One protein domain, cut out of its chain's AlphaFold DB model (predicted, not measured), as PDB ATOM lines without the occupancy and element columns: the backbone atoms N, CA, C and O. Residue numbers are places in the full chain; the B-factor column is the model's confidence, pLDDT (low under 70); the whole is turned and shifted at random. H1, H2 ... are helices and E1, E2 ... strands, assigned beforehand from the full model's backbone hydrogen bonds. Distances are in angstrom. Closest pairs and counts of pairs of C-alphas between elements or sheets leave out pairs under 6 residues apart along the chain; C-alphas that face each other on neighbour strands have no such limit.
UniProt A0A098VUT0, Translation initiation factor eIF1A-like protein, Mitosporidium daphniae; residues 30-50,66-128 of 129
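This is residues 30 to 50 and 66 to 128 of the 129 residues of the protein "Translation initiation factor eIF1A-like protein" of Mitosporidium daphniae (UniProt A0A098VUT0). Five strands form a small closed barrel, with helix H1 off to one side after E5. Round the ring run E1, E2, E3, E5, E4 and back to E1, mixed. The printed part has 84 residues, with five named strands, then one named helix: mostly strand, compact, radius of gyration of the C-alphas 12.4 A, spans 36 by 30 by 21 A.

E1 is residues 30 to 37, from C-alpha 30 at (183.406, 131.056, 177.680); E2 is 42 to 47, E3 66 to 72, E4 88 to 98, 23.3 A long, E5 101 to 109. H1, 111 to 119, ends at C-alpha 119 (172.393, 144.081, 182.226).

Within hydrogen-bond range are N 35 and O 44, 2.9 A, in hairpin E1 and E2; N 45 and O 69, 2.8 A, in antiparallel E2 and E3; N 72 and O 103, 3.0 A, in parallel E3 and E5; N 92 and O 104, 2.8 A, in hairpin E4 and E5; N 32 and O 89, 2.8 A, in antiparallel E4 and E1; and every O i to N i+4 pair of H1. H1 is only just not on the barrel, with 4 pairs of C-alphas within 10 A.

Residues 51 to 65 are cut out; C-alphas 50 and 66 are 5.3 A apart. The link E3 to E4 is long. Eleven residues, among them 78 to 80, have pLDDT under 70.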
ATOM      1  N   TYR A  30     183.508 129.918 178.595       79.75
ATOM      2  CA  TYR A  30     183.406 131.056 177.680       79.75
ATOM      3  C   TYR A  30     182.064 131.074 176.952       79.75
ATOM      4  O   TYR A  30     181.484 130.033 176.642       79.75
ATOM      5  N   ILE A  31     181.579 132.270 176.623       83.62
ATOM      6  CA  ILE A  31     180.399 132.442 175.769       83.62
ATOM      7  C   ILE A  31     180.830 132.308 174.310       83.62
ATOM      8  O   ILE A  31     181.807 132.923 173.887       83.62
ATOM      9  N   ALA A  32     180.079 131.532 173.539       85.12
ATOM     10  CA  ALA A  32     180.345 131.255 172.141       85.12
ATOM     11  C   ALA A  32     179.080 131.371 171.287       85.12
ATOM     12  O   ALA A  32     177.971 131.073 171.741       85.12
ATOM     13  N   LEU A  33     179.255 131.749 170.022       86.88
ATOM     14  CA  LEU A  33     178.187 131.742 169.022       86.88
ATOM     15  C   LEU A  33     178.279 130.473 168.181       86.88
ATOM     16  O   LEU A  33     179.332 130.171 167.631       86.88
ATOM     17  N   VAL A  34     177.173 129.761 168.001       88.38
ATOM     18  CA  VAL A  34     177.127 128.576 167.137       88.38
ATOM     19  C   VAL A  34     177.067 129.008 165.674       88.38
ATOM     20  O   VAL A  34     176.044 129.515 165.218       88.38
ATOM     21  N   THR A  35     178.132 128.774 164.906       87.81
ATOM     22  CA  THR A  35     178.165 129.122 163.476       87.81
ATOM     23  C   THR A  35     177.612 128.003 162.598       87.81
ATOM     24  O   THR A  35     176.915 128.271 161.618       87.81
ATOM     25  N   ALA A  36     177.850 126.742 162.964       85.81
ATOM     26  CA  ALA A  36     177.369 125.595 162.208       85.81
ATOM     27  C   ALA A  36     177.269 124.335 163.073       85.81
ATOM     28  O   ALA A  36     177.924 124.191 164.102       85.81
ATOM     29  N   VAL A  37     176.440 123.398 162.623       84.75
ATOM     30  CA  VAL A  37     176.337 122.057 163.201       84.75
ATOM     31  C   VAL A  37     176.975 121.100 162.200       84.75
ATOM     32  O   VAL A  37     176.504 121.002 161.068       84.75
ATOM     33  N   LYS A  38     178.072 120.435 162.581       80.06
ATOM     34  CA  LYS A  38     178.807 119.517 161.690       80.06
ATOM     35  C   LYS A  38     178.366 118.064 161.838       80.06
ATOM     36  O   LYS A  38     178.568 117.276 160.921       80.06
ATOM     37  N   GLY A  39     177.746 117.700 162.961       75.19
ATOM     38  CA  GLY A  39     177.236 116.349 163.199       75.19
ATOM     39  C   GLY A  39     176.217 116.293 164.334       75.19
ATOM     40  O   GLY A  39     175.734 117.320 164.795       75.19
ATOM     41  N   GLN A  40     175.906 115.092 164.833       69.12
ATOM     42  CA  GLN A  40     174.914 114.920 165.911       69.12
ATOM     43  C   GLN A  40     175.349 115.517 167.256       69.12
ATOM     44  O   GLN A  40     174.531 115.753 168.141       69.12
ATOM     45  N   SER A  41     176.652 115.675 167.472       78.44
ATOM     46  CA  SER A  41     177.199 116.146 168.749       78.44
ATOM     47  C   SER A  41     178.359 117.111 168.568       78.44
ATOM     48  O   SER A  41     178.943 117.509 169.563       78.44
ATOM     49  N   LEU A  42     178.686 117.470 167.326       85.31
ATOM     50  CA  LEU A  42     179.797 118.345 166.979       85.31
ATOM     51  C   LEU A  42     179.252 119.661 166.446       85.31
ATOM     52  O   LEU A  42     178.520 119.689 165.450       85.31
ATOM     53  N   PHE A  43     179.644 120.734 167.113       86.06
ATOM     54  CA  PHE A  43     179.215 122.086 166.815       86.06
ATOM     55  C   PHE A  43     180.442 122.927 166.518       86.06
ATOM     56  O   PHE A  43     181.427 122.875 167.251       86.06
ATOM     57  N   GLU A  44     180.375 123.688 165.433       88.06
ATOM     58  CA  GLU A  44     181.317 124.766 165.200       88.06
ATOM     59  C   GLU A  44     180.801 126.018 165.883       88.06
ATOM     60  O   GLU A  44     179.677 126.478 165.637       88.06
ATOM     61  N   ILE A  45     181.651 126.578 166.722       87.25
ATOM     62  CA  ILE A  45     181.396 127.799 167.458       87.25
ATOM     63  C   ILE A  45     182.443 128.861 167.114       87.25
ATOM     64  O   ILE A  45     183.526 128.566 166.604       87.25
ATOM     65  N   SER A  46     182.083 130.112 167.364       85.12
ATOM     66  CA  SER A  46     182.974 131.262 167.310       85.12
ATOM     67  C   SER A  46     183.178 131.770 168.728       85.12
ATOM     68  O   SER A  46     182.197 132.100 169.403       85.12
ATOM     69  N   LEU A  47     184.430 131.825 169.175       79.06
ATOM     70  CA  LEU A  47     184.799 132.377 170.475       79.06
ATOM     71  C   LEU A  47     185.243 133.843 170.336       79.06
ATOM     72  O   LEU A  47     185.843 134.207 169.322       79.06
ATOM     73  N   PRO A  48     185.015 134.670 171.373       71.62
ATOM     74  CA  PRO A  48     185.667 135.973 171.512       71.62
ATOM     75  C   PRO A  48     187.175 135.870 171.698       71.62
ATOM     76  O   PRO A  48     187.892 136.825 171.446       71.62
ATOM     77  N   VAL A  49     187.628 134.736 172.232       70.88
ATOM     78  CA  VAL A  49     188.997 134.506 172.679       70.88
ATOM     79  C   VAL A  49     189.704 133.565 171.711       70.88
ATOM     80  O   VAL A  49     189.122 132.588 171.234       70.88
ATOM     81  N   SER A  50     190.973 133.846 171.433       62.12
ATOM     82  CA  SER A  50     191.873 132.893 170.787       62.12
ATOM     83  C   SER A  50     192.543 132.030 171.857       62.12
ATOM     84  O   SER A  50     193.204 132.557 172.750       62.12
ATOM     85  N   SER A  66     188.197 133.811 167.287       69.31
ATOM     86  CA  SER A  66     188.477 132.496 166.719       69.31
ATOM     87  C   SER A  66     187.171 131.890 166.198       69.31
ATOM     88  O   SER A  66     186.257 131.545 166.949       69.31
ATOM     89  N   SER A  67     187.051 131.819 164.872       72.69
ATOM     90  CA  SER A  67     185.923 131.196 164.169       72.69
ATOM     91  C   SER A  67     186.277 129.775 163.733       72.69
ATOM     92  O   SER A  67     187.394 129.523 163.294       72.69
ATOM     93  N   GLY A  68     185.313 128.850 163.798       77.00
ATOM     94  CA  GLY A  68     185.496 127.467 163.318       77.00
ATOM     95  C   GLY A  68     186.001 126.498 164.387       77.00
ATOM     96  O   GLY A  68     186.638 125.490 164.089       77.00
ATOM     97  N   VAL A  69     185.727 126.805 165.650       82.94
ATOM     98  CA  VAL A  69     186.159 126.010 166.791       82.94
ATOM     99  C   VAL A  69     185.203 124.832 166.994       82.94
ATOM    100  O   VAL A  69     183.991 125.022 167.059       82.94
ATOM    101  N   LEU A  70     185.722 123.608 167.113       86.94
ATOM    102  CA  LEU A  70     184.906 122.399 167.278       86.94
ATOM    103  C   LEU A  70     184.689 122.064 168.754       86.94
ATOM    104  O   LEU A  70     185.634 121.801 169.500       86.94
ATOM    105  N   VAL A  71     183.420 122.002 169.150       87.88
ATOM    106  CA  VAL A  71     182.999 121.628 170.503       87.88
ATOM    107  C   VAL A  71     182.018 120.471 170.475       87.88
ATOM    108  O   VAL A  71     181.260 120.285 169.517       87.88
ATOM    109  N   GLN A  72     182.024 119.692 171.553       87.81
ATOM    110  CA  GLN A  72     181.130 118.557 171.705       87.81
ATOM    111  C   GLN A  72     179.933 118.891 172.605       87.81
ATOM    112  O   GLN A  72     180.079 119.498 173.661       87.81
ATOM    113  N   LEU A  73     178.733 118.451 172.233       85.69
ATOM    114  CA  LEU A  73     177.579 118.481 173.132       85.69
ATOM    115  C   LEU A  73     177.609 117.241 174.045       85.69
ATOM    116  O   LEU A  73     177.588 116.112 173.532       85.69
ATOM    117  N   PRO A  74     177.631 117.405 175.382       81.00
ATOM    118  CA  PRO A  74     177.622 116.282 176.306       81.00
ATOM    119  C   PRO A  74     176.376 115.421 176.112       81.00
ATOM    120  O   PRO A  74     175.272 115.919 175.891       81.00
ATOM    121  N   ASN A  75     176.528 114.103 176.267       76.69
ATOM    122  CA  ASN A  75     175.437 113.150 176.040       76.69
ATOM    123  C   ASN A  75     174.209 113.397 176.929       76.69
ATOM    124  O   ASN A  75     173.089 113.089 176.537       76.69
ATOM    125  N   ARG A  76     174.417 114.006 178.102       77.56
ATOM    126  CA  ARG A  76     173.356 114.378 179.046       77.56
ATOM    127  C   ARG A  76     172.385 115.419 178.482       77.56
ATOM    128  O   ARG A  76     171.229 115.430 178.886       77.56
ATOM    129  N   PHE A  77     172.825 116.239 177.528       73.62
ATOM    130  CA  PHE A  77     172.037 117.345 176.984       73.62
ATOM    131  C   PHE A  77     171.388 117.054 175.630       73.62
ATOM    132  O   PHE A  77     170.522 117.819 175.210       73.62
ATOM    133  N   LYS A  78     171.735 115.942 174.969       68.81
ATOM    134  CA  LYS A  78     171.277 115.631 173.601       68.81
ATOM    135  C   LYS A  78     169.755 115.533 173.440       68.81
ATOM    136  O   LYS A  78     169.258 115.804 172.356       68.81
ATOM    137  N   ASN A  79     169.023 115.190 174.503       69.50
ATOM    138  CA  ASN A  79     167.555 115.085 174.478       69.50
ATOM    139  C   ASN A  79     166.831 116.297 175.085       69.50
ATOM    140  O   ASN A  79     165.609 116.381 174.989       69.50
ATOM    141  N   THR A  80     167.563 117.205 175.731       69.56
ATOM    142  CA  THR A  80     166.985 118.310 176.514       69.56
ATOM    143  C   THR A  80     167.235 119.659 175.851       69.56
ATOM    144  O   THR A  80     166.384 120.540 175.917       69.56
ATOM    145  N   LEU A  81     168.391 119.830 175.204       74.56
ATOM    146  CA  LEU A  81     168.801 121.096 174.610       74.56
ATOM    147  C   LEU A  81     168.734 121.026 173.089       74.56
ATOM    148  O   LEU A  81     169.355 120.172 172.459       74.56
ATOM    149  N   TRP A  82     168.016 121.980 172.496       72.94
ATOM    150  CA  TRP A  82     168.004 122.180 171.052       72.94
ATOM    151  C   TRP A  82     168.865 123.387 170.691       72.94
ATOM    152  O   TRP A  82     168.449 124.536 170.824       72.94
ATOM    153  N   VAL A  83     170.082 123.113 170.226       78.81
ATOM    154  CA  VAL A  83     171.018 124.139 169.761       78.81
ATOM    155  C   VAL A  83     170.741 124.448 168.290       78.81
ATOM    156  O   VAL A  83     170.710 123.545 167.455       78.81
ATOM    157  N   LYS A  84     170.539 125.729 167.966       81.19
ATOM    158  CA  LYS A  84     170.355 126.217 166.592       81.19
ATOM    159  C   LYS A  84     171.583 127.005 166.134       81.19
ATOM    160  O   LYS A  84     172.291 127.591 166.951       81.19
ATOM    161  N   ARG A  85     171.808 127.049 164.815       84.00
ATOM    162  CA  ARG A  85     172.781 127.956 164.185       84.00
ATOM    163  C   ARG A  85     172.408 129.406 164.514       84.00
ATOM    164  O   ARG A  85     171.250 129.778 164.359       84.00
ATOM    165  N   GLY A  86     173.377 130.192 164.971       82.44
ATOM    166  CA  GLY A  86     173.192 131.556 165.469       82.44
ATOM    167  C   GLY A  86     172.747 131.642 166.934       82.44
ATOM    168  O   GLY A  86     172.477 132.736 167.415       82.44
ATOM    169  N   GLY A  87     172.648 130.516 167.647       85.44
ATOM    170  CA  GLY A  87     172.404 130.508 169.088       85.44
ATOM    171  C   GLY A  87     173.665 130.828 169.890       85.44
ATOM    172  O   GLY A  87     174.782 130.561 169.440       85.44
ATOM    173  N   TYR A  88     173.474 131.353 171.099       85.50
ATOM    174  CA  TYR A  88     174.550 131.581 172.059       85.50
ATOM    175  C   TYR A  88     174.623 130.423 173.046       85.50
ATOM    176  O   TYR A  88     173.604 129.939 173.541       85.50
ATOM    177  N   VAL A  89     175.833 129.969 173.337       85.94
ATOM    178  CA  VAL A  89     176.087 128.852 174.245       85.94
ATOM    179  C   VAL A  89     177.282 129.162 175.132       85.94
ATOM    180  O   VAL A  89     178.188 129.886 174.734       85.94
ATOM    181  N   MET A  90     177.288 128.617 176.338       85.19
ATOM    182  CA  MET A  90     178.458 128.567 177.203       85.19
ATOM    183  C   MET A  90     179.214 127.275 176.927       85.19
ATOM    184  O   MET A  90     178.667 126.172 177.018       85.19
ATOM    185  N   VAL A  91     180.479 127.430 176.569       84.75
ATOM    186  CA  VAL A  91     181.408 126.349 176.280       84.75
ATOM    187  C   VAL A  91     182.453 126.315 177.371       84.75
ATOM    188  O   VAL A  91     183.076 127.327 177.665       84.75
ATOM    189  N   LYS A  92     182.683 125.128 177.913       85.38
ATOM    190  CA  LYS A  92     183.820 124.837 178.766       85.38
ATOM    191  C   LYS A  92     184.939 124.246 177.922       85.38
ATOM    192  O   LYS A  92     184.758 123.201 177.292       85.38
ATOM    193  N   ILE A  93     186.074 124.926 177.888       82.94
ATOM    194  CA  ILE A  93     187.288 124.466 177.218       82.94
ATOM    195  C   ILE A  93     187.953 123.422 178.116       82.94
ATOM    196  O   ILE A  93     187.930 123.531 179.342       82.94
ATOM    197  N   TYR A  94     188.471 122.359 177.511       83.19
ATOM    198  CA  TYR A  94     189.242 121.361 178.238       83.19
ATOM    199  C   TYR A  94     190.676 121.852 178.406       83.19
ATOM    200  O   TYR A  94     191.264 122.366 177.460       83.19
ATOM    201  N   GLU A  95     191.260 121.607 179.576       74.62
ATOM    202  CA  GLU A  95     192.682 121.874 179.824       74.62
ATOM    203  C   GLU A  95     193.591 121.100 178.853       74.62
ATOM    204  O   GLU A  95     194.633 121.586 178.431       74.62
ATOM    205  N   ASN A  96     193.145 119.914 178.428       74.31
ATOM    206  CA  ASN A  96     193.832 119.076 177.454       74.31
ATOM    207  C   ASN A  96     192.901 118.818 176.252       74.31
ATOM    208  O   ASN A  96     192.046 117.926 176.324       74.31
ATOM    209  N   PRO A  97     193.012 119.591 175.152       72.75
ATOM    210  CA  PRO A  97     192.193 119.377 173.964       72.75
ATOM    211  C   PRO A  97     192.573 118.055 173.286       72.75
ATOM    212  O   PRO A  97     193.744 117.769 173.042       72.75
ATOM    213  N   CYS A  98     191.581 117.233 172.940       63.91
ATOM    214  CA  CYS A  98     191.824 115.949 172.281       63.91
ATOM    215  C   CYS A  98     191.614 116.079 170.766       63.91
ATOM    216  O   CYS A  98     190.478 116.209 170.297       63.91
ATOM    217  N   ASN A  99     192.716 115.998 170.006       69.50
ATOM    218  CA  ASN A  99     192.817 115.896 168.539       69.50
ATOM    219  C   ASN A  99     192.259 117.093 167.733       69.50
ATOM    220  O   ASN A  99     192.973 117.686 166.932       69.50
ATOM    221  N   LYS A 100     190.981 117.442 167.919       76.81
ATOM    222  CA  LYS A 100     190.277 118.569 167.271       76.81
ATOM    223  C   LYS A 100     189.186 119.195 168.140       76.81
ATOM    224  O   LYS A 100     188.687 120.263 167.803       76.81
ATOM    225  N   ILE A 101     188.772 118.515 169.210       83.38
ATOM    226  CA  ILE A 101     187.707 118.987 170.094       83.38
ATOM    227  C   ILE A 101     188.369 119.741 171.234       83.38
ATOM    228  O   ILE A 101     189.100 119.157 172.035       83.38
ATOM    229  N   ILE A 102     188.098 121.036 171.298       82.69
ATOM    230  CA  ILE A 102     188.723 121.917 172.285       82.69
ATOM    231  C   ILE A 102     187.953 121.952 173.609       82.69
ATOM    232  O   ILE A 102     188.472 122.395 174.624       82.69
ATOM    233  N   GLY A 103     186.693 121.517 173.604       86.31
ATOM    234  CA  GLY A 103     185.779 121.758 174.706       86.31
ATOM    235  C   GLY A 103     184.404 121.149 174.492       86.31
ATOM    236  O   GLY A 103     184.118 120.511 173.470       86.31
ATOM    237  N   GLN A 104     183.534 121.389 175.462       86.56
ATOM    238  CA  GLN A 104     182.145 120.961 175.437       86.56
ATOM    239  C   GLN A 104     181.181 122.090 175.779       86.56
ATOM    240  O   GLN A 104     181.524 123.026 176.491       86.56
ATOM    241  N   ILE A 105     179.949 121.975 175.296       86.25
ATOM    242  CA  ILE A 105     178.870 122.904 175.645       86.25
ATOM    243  C   ILE A 105     178.327 122.533 177.029       86.25
ATOM    244  O   ILE A 105     177.887 121.403 177.229       86.25
ATOM    245  N   GLU A 106     178.332 123.476 177.964       82.44
ATOM    246  CA  GLU A 106     177.794 123.282 179.315       82.44
ATOM    247  C   GLU A 106     176.345 123.772 179.403       82.44
ATOM    248  O   GLU A 106     175.457 123.039 179.840       82.44
ATOM    249  N   HIS A 107     176.084 124.976 178.885       78.69
ATOM    250  CA  HIS A 107     174.766 125.606 178.924       78.69
ATOM    251  C   HIS A 107     174.432 126.317 177.609       78.69
ATOM    252  O   HIS A 107     175.310 126.798 176.900       78.69
ATOM    253  N   VAL A 108     173.146 126.395 177.267       82.44
ATOM    254  CA  VAL A 108     172.650 127.188 176.131       82.44
ATOM    255  C   VAL A 108     172.033 128.459 176.690       82.44
ATOM    256  O   VAL A 108     171.246 128.384 177.630       82.44
ATOM    257  N   LEU A 109     172.391 129.607 176.118       82.38
ATOM    258  CA  LEU A 109     171.876 130.901 176.545       82.38
ATOM    259  C   LEU A 109     170.589 131.234 175.794       82.38
ATOM    260  O   LEU A 109     170.561 131.302 174.563       82.38
ATOM    261  N   PHE A 110     169.525 131.479 176.550       81.56
ATOM    262  CA  PHE A 110     168.251 131.972 176.029       81.56
ATOM    263  C   PHE A 110     168.191 133.505 176.042       81.56
ATOM    264  O   PHE A 110     168.911 134.158 176.793       81.56
ATOM    265  N   ASP A 111     167.276 134.089 175.265       81.12
ATOM    266  CA  ASP A 111     167.099 135.548 175.149       81.12
ATOM    267  C   ASP A 111     166.942 136.254 176.513       81.12
ATOM    268  O   ASP A 111     167.564 137.287 176.768       81.12
ATOM    269  N   SER A 112     166.196 135.642 177.443       80.12
ATOM    270  CA  SER A 112     166.038 136.138 178.818       80.12
ATOM    271  C   SER A 112     167.359 136.175 179.596       80.12
ATOM    272  O   SER A 112     167.618 137.131 180.325       80.12
ATOM    273  N   GLN A 113     168.215 135.164 179.421       77.31
ATOM    274  CA  GLN A 113     169.527 135.097 180.074       77.31
ATOM    275  C   GLN A 113     170.508 136.079 179.438       77.31
ATOM    276  O   GLN A 113     171.242 136.753 180.150       77.31
ATOM    277  N   ILE A 114     170.476 136.228 178.111       81.31
ATOM    278  CA  ILE A 114     171.287 137.213 177.388       81.31
ATOM    279  C   ILE A 114     170.973 138.622 177.893       81.31
ATOM    280  O   ILE A 114     171.889 139.381 178.196       81.31
ATOM    281  N   LYS A 115     169.689 138.967 178.048       82.75
ATOM    282  CA  LYS A 115     169.258 140.248 178.632       82.75
ATOM    283  C   LYS A 115     169.800 140.446 180.045       82.75
ATOM    284  O   LYS A 115     170.257 141.541 180.366       82.75
ATOM    285  N   HIS A 116     169.788 139.396 180.865       79.31
ATOM    286  CA  HIS A 116     170.345 139.448 182.212       79.31
ATOM    287  C   HIS A 116     171.866 139.683 182.190       79.31
ATOM    288  O   HIS A 116     172.349 140.610 182.829       79.31
ATOM    289  N   ILE A 117     172.618 138.915 181.398       78.88
ATOM    290  CA  ILE A 117     174.083 139.028 181.267       78.88
ATOM    291  C   ILE A 117     174.485 140.400 180.709       78.88
ATOM    292  O   ILE A 117     175.423 141.022 181.205       78.88
ATOM    293  N   LYS A 118     173.741 140.914 179.721       80.81
ATOM    294  CA  LYS A 118     173.918 142.272 179.185       80.81
ATOM    295  C   LYS A 118     173.686 143.338 180.253       80.81
ATOM    296  O   LYS A 118     174.461 144.282 180.332       80.81
ATOM    297  N   LYS A 119     172.666 143.171 181.103       80.19
ATOM    298  CA  LYS A 119     172.393 144.081 182.226       80.19
ATOM    299  C   LYS A 119     173.523 144.086 183.262       80.19
ATOM    300  O   LYS A 119     173.778 145.127 183.852       80.19
ATOM    301  N   GLN A 120     174.199 142.953 183.453       75.38
ATOM    302  CA  GLN A 120     175.348 142.819 184.355       75.38
ATOM    303  C   GLN A 120     176.681 143.285 183.732       75.38
ATOM    304  O   GLN A 120     177.695 143.301 184.417       75.38
ATOM    305  N   GLY A 121     176.714 143.649 182.442       72.12
ATOM    306  CA  GLY A 121     177.943 144.095 181.767       72.12
ATOM    307  C   GLY A 121     178.954 142.982 181.462       72.12
ATOM    308  O   GLY A 121     180.073 143.266 181.057       72.12
ATOM    309  N   LEU A 122     178.562 141.714 181.609       72.44
ATOM    310  CA  LEU A 122     179.411 140.537 181.367       72.44
ATOM    311  C   LEU A 122     179.309 140.020 179.925       72.44
ATOM    312  O   LEU A 122     179.782 138.931 179.595       72.44
ATOM    313  N   TRP A 123     178.619 140.764 179.063       78.69
ATOM    314  CA  TRP A 123     178.433 140.386 177.671       78.69
ATOM    315  C   TRP A 123     179.712 140.672 176.874       78.69
ATOM    316  O   TRP A 123     180.180 141.811 176.892       78.69
ATOM    317  N   PRO A 124     180.268 139.695 176.137       73.44
ATOM    318  CA  PRO A 124     181.470 139.926 175.348       73.44
ATOM    319  C   PRO A 124     181.194 140.949 174.243       73.44
ATOM    320  O   PRO A 124     180.269 140.770 173.444       73.44
ATOM    321  N   SER A 125     182.027 141.989 174.147       68.75
ATOM    322  CA  SER A 125     181.882 143.047 173.135       68.75
ATOM    323  C   SER A 125     181.887 142.514 171.698       68.75
ATOM    324  O   SER A 125     181.207 143.076 170.844       68.75
ATOM    325  N   VAL A 126     182.557 141.382 171.441       67.69
ATOM    326  CA  VAL A 126     182.591 140.721 170.119       67.69
ATOM    327  C   VAL A 126     181.207 140.313 169.600       67.69
ATOM    328  O   VAL A 126     181.030 140.117 168.404       67.69
ATOM    329  N   PHE A 127     180.226 140.150 170.493       70.12
ATOM    330  CA  PHE A 127     178.859 139.750 170.154       70.12
ATOM    331  C   PHE A 127     177.870 140.921 170.213       70.12
ATOM    332  O   PHE A 127     176.661 140.696 170.191       70.12
ATOM    333  N   SER A 128     178.357 142.152 170.383       63.12
ATOM    334  CA  SER A 128     177.531 143.365 170.394       63.12
ATOM    335  C   SER A 128     177.448 144.060 169.025       63.12
ATOM    336  O   SER A 128     176.873 145.147 168.959       63.12
TER     337      SER A 128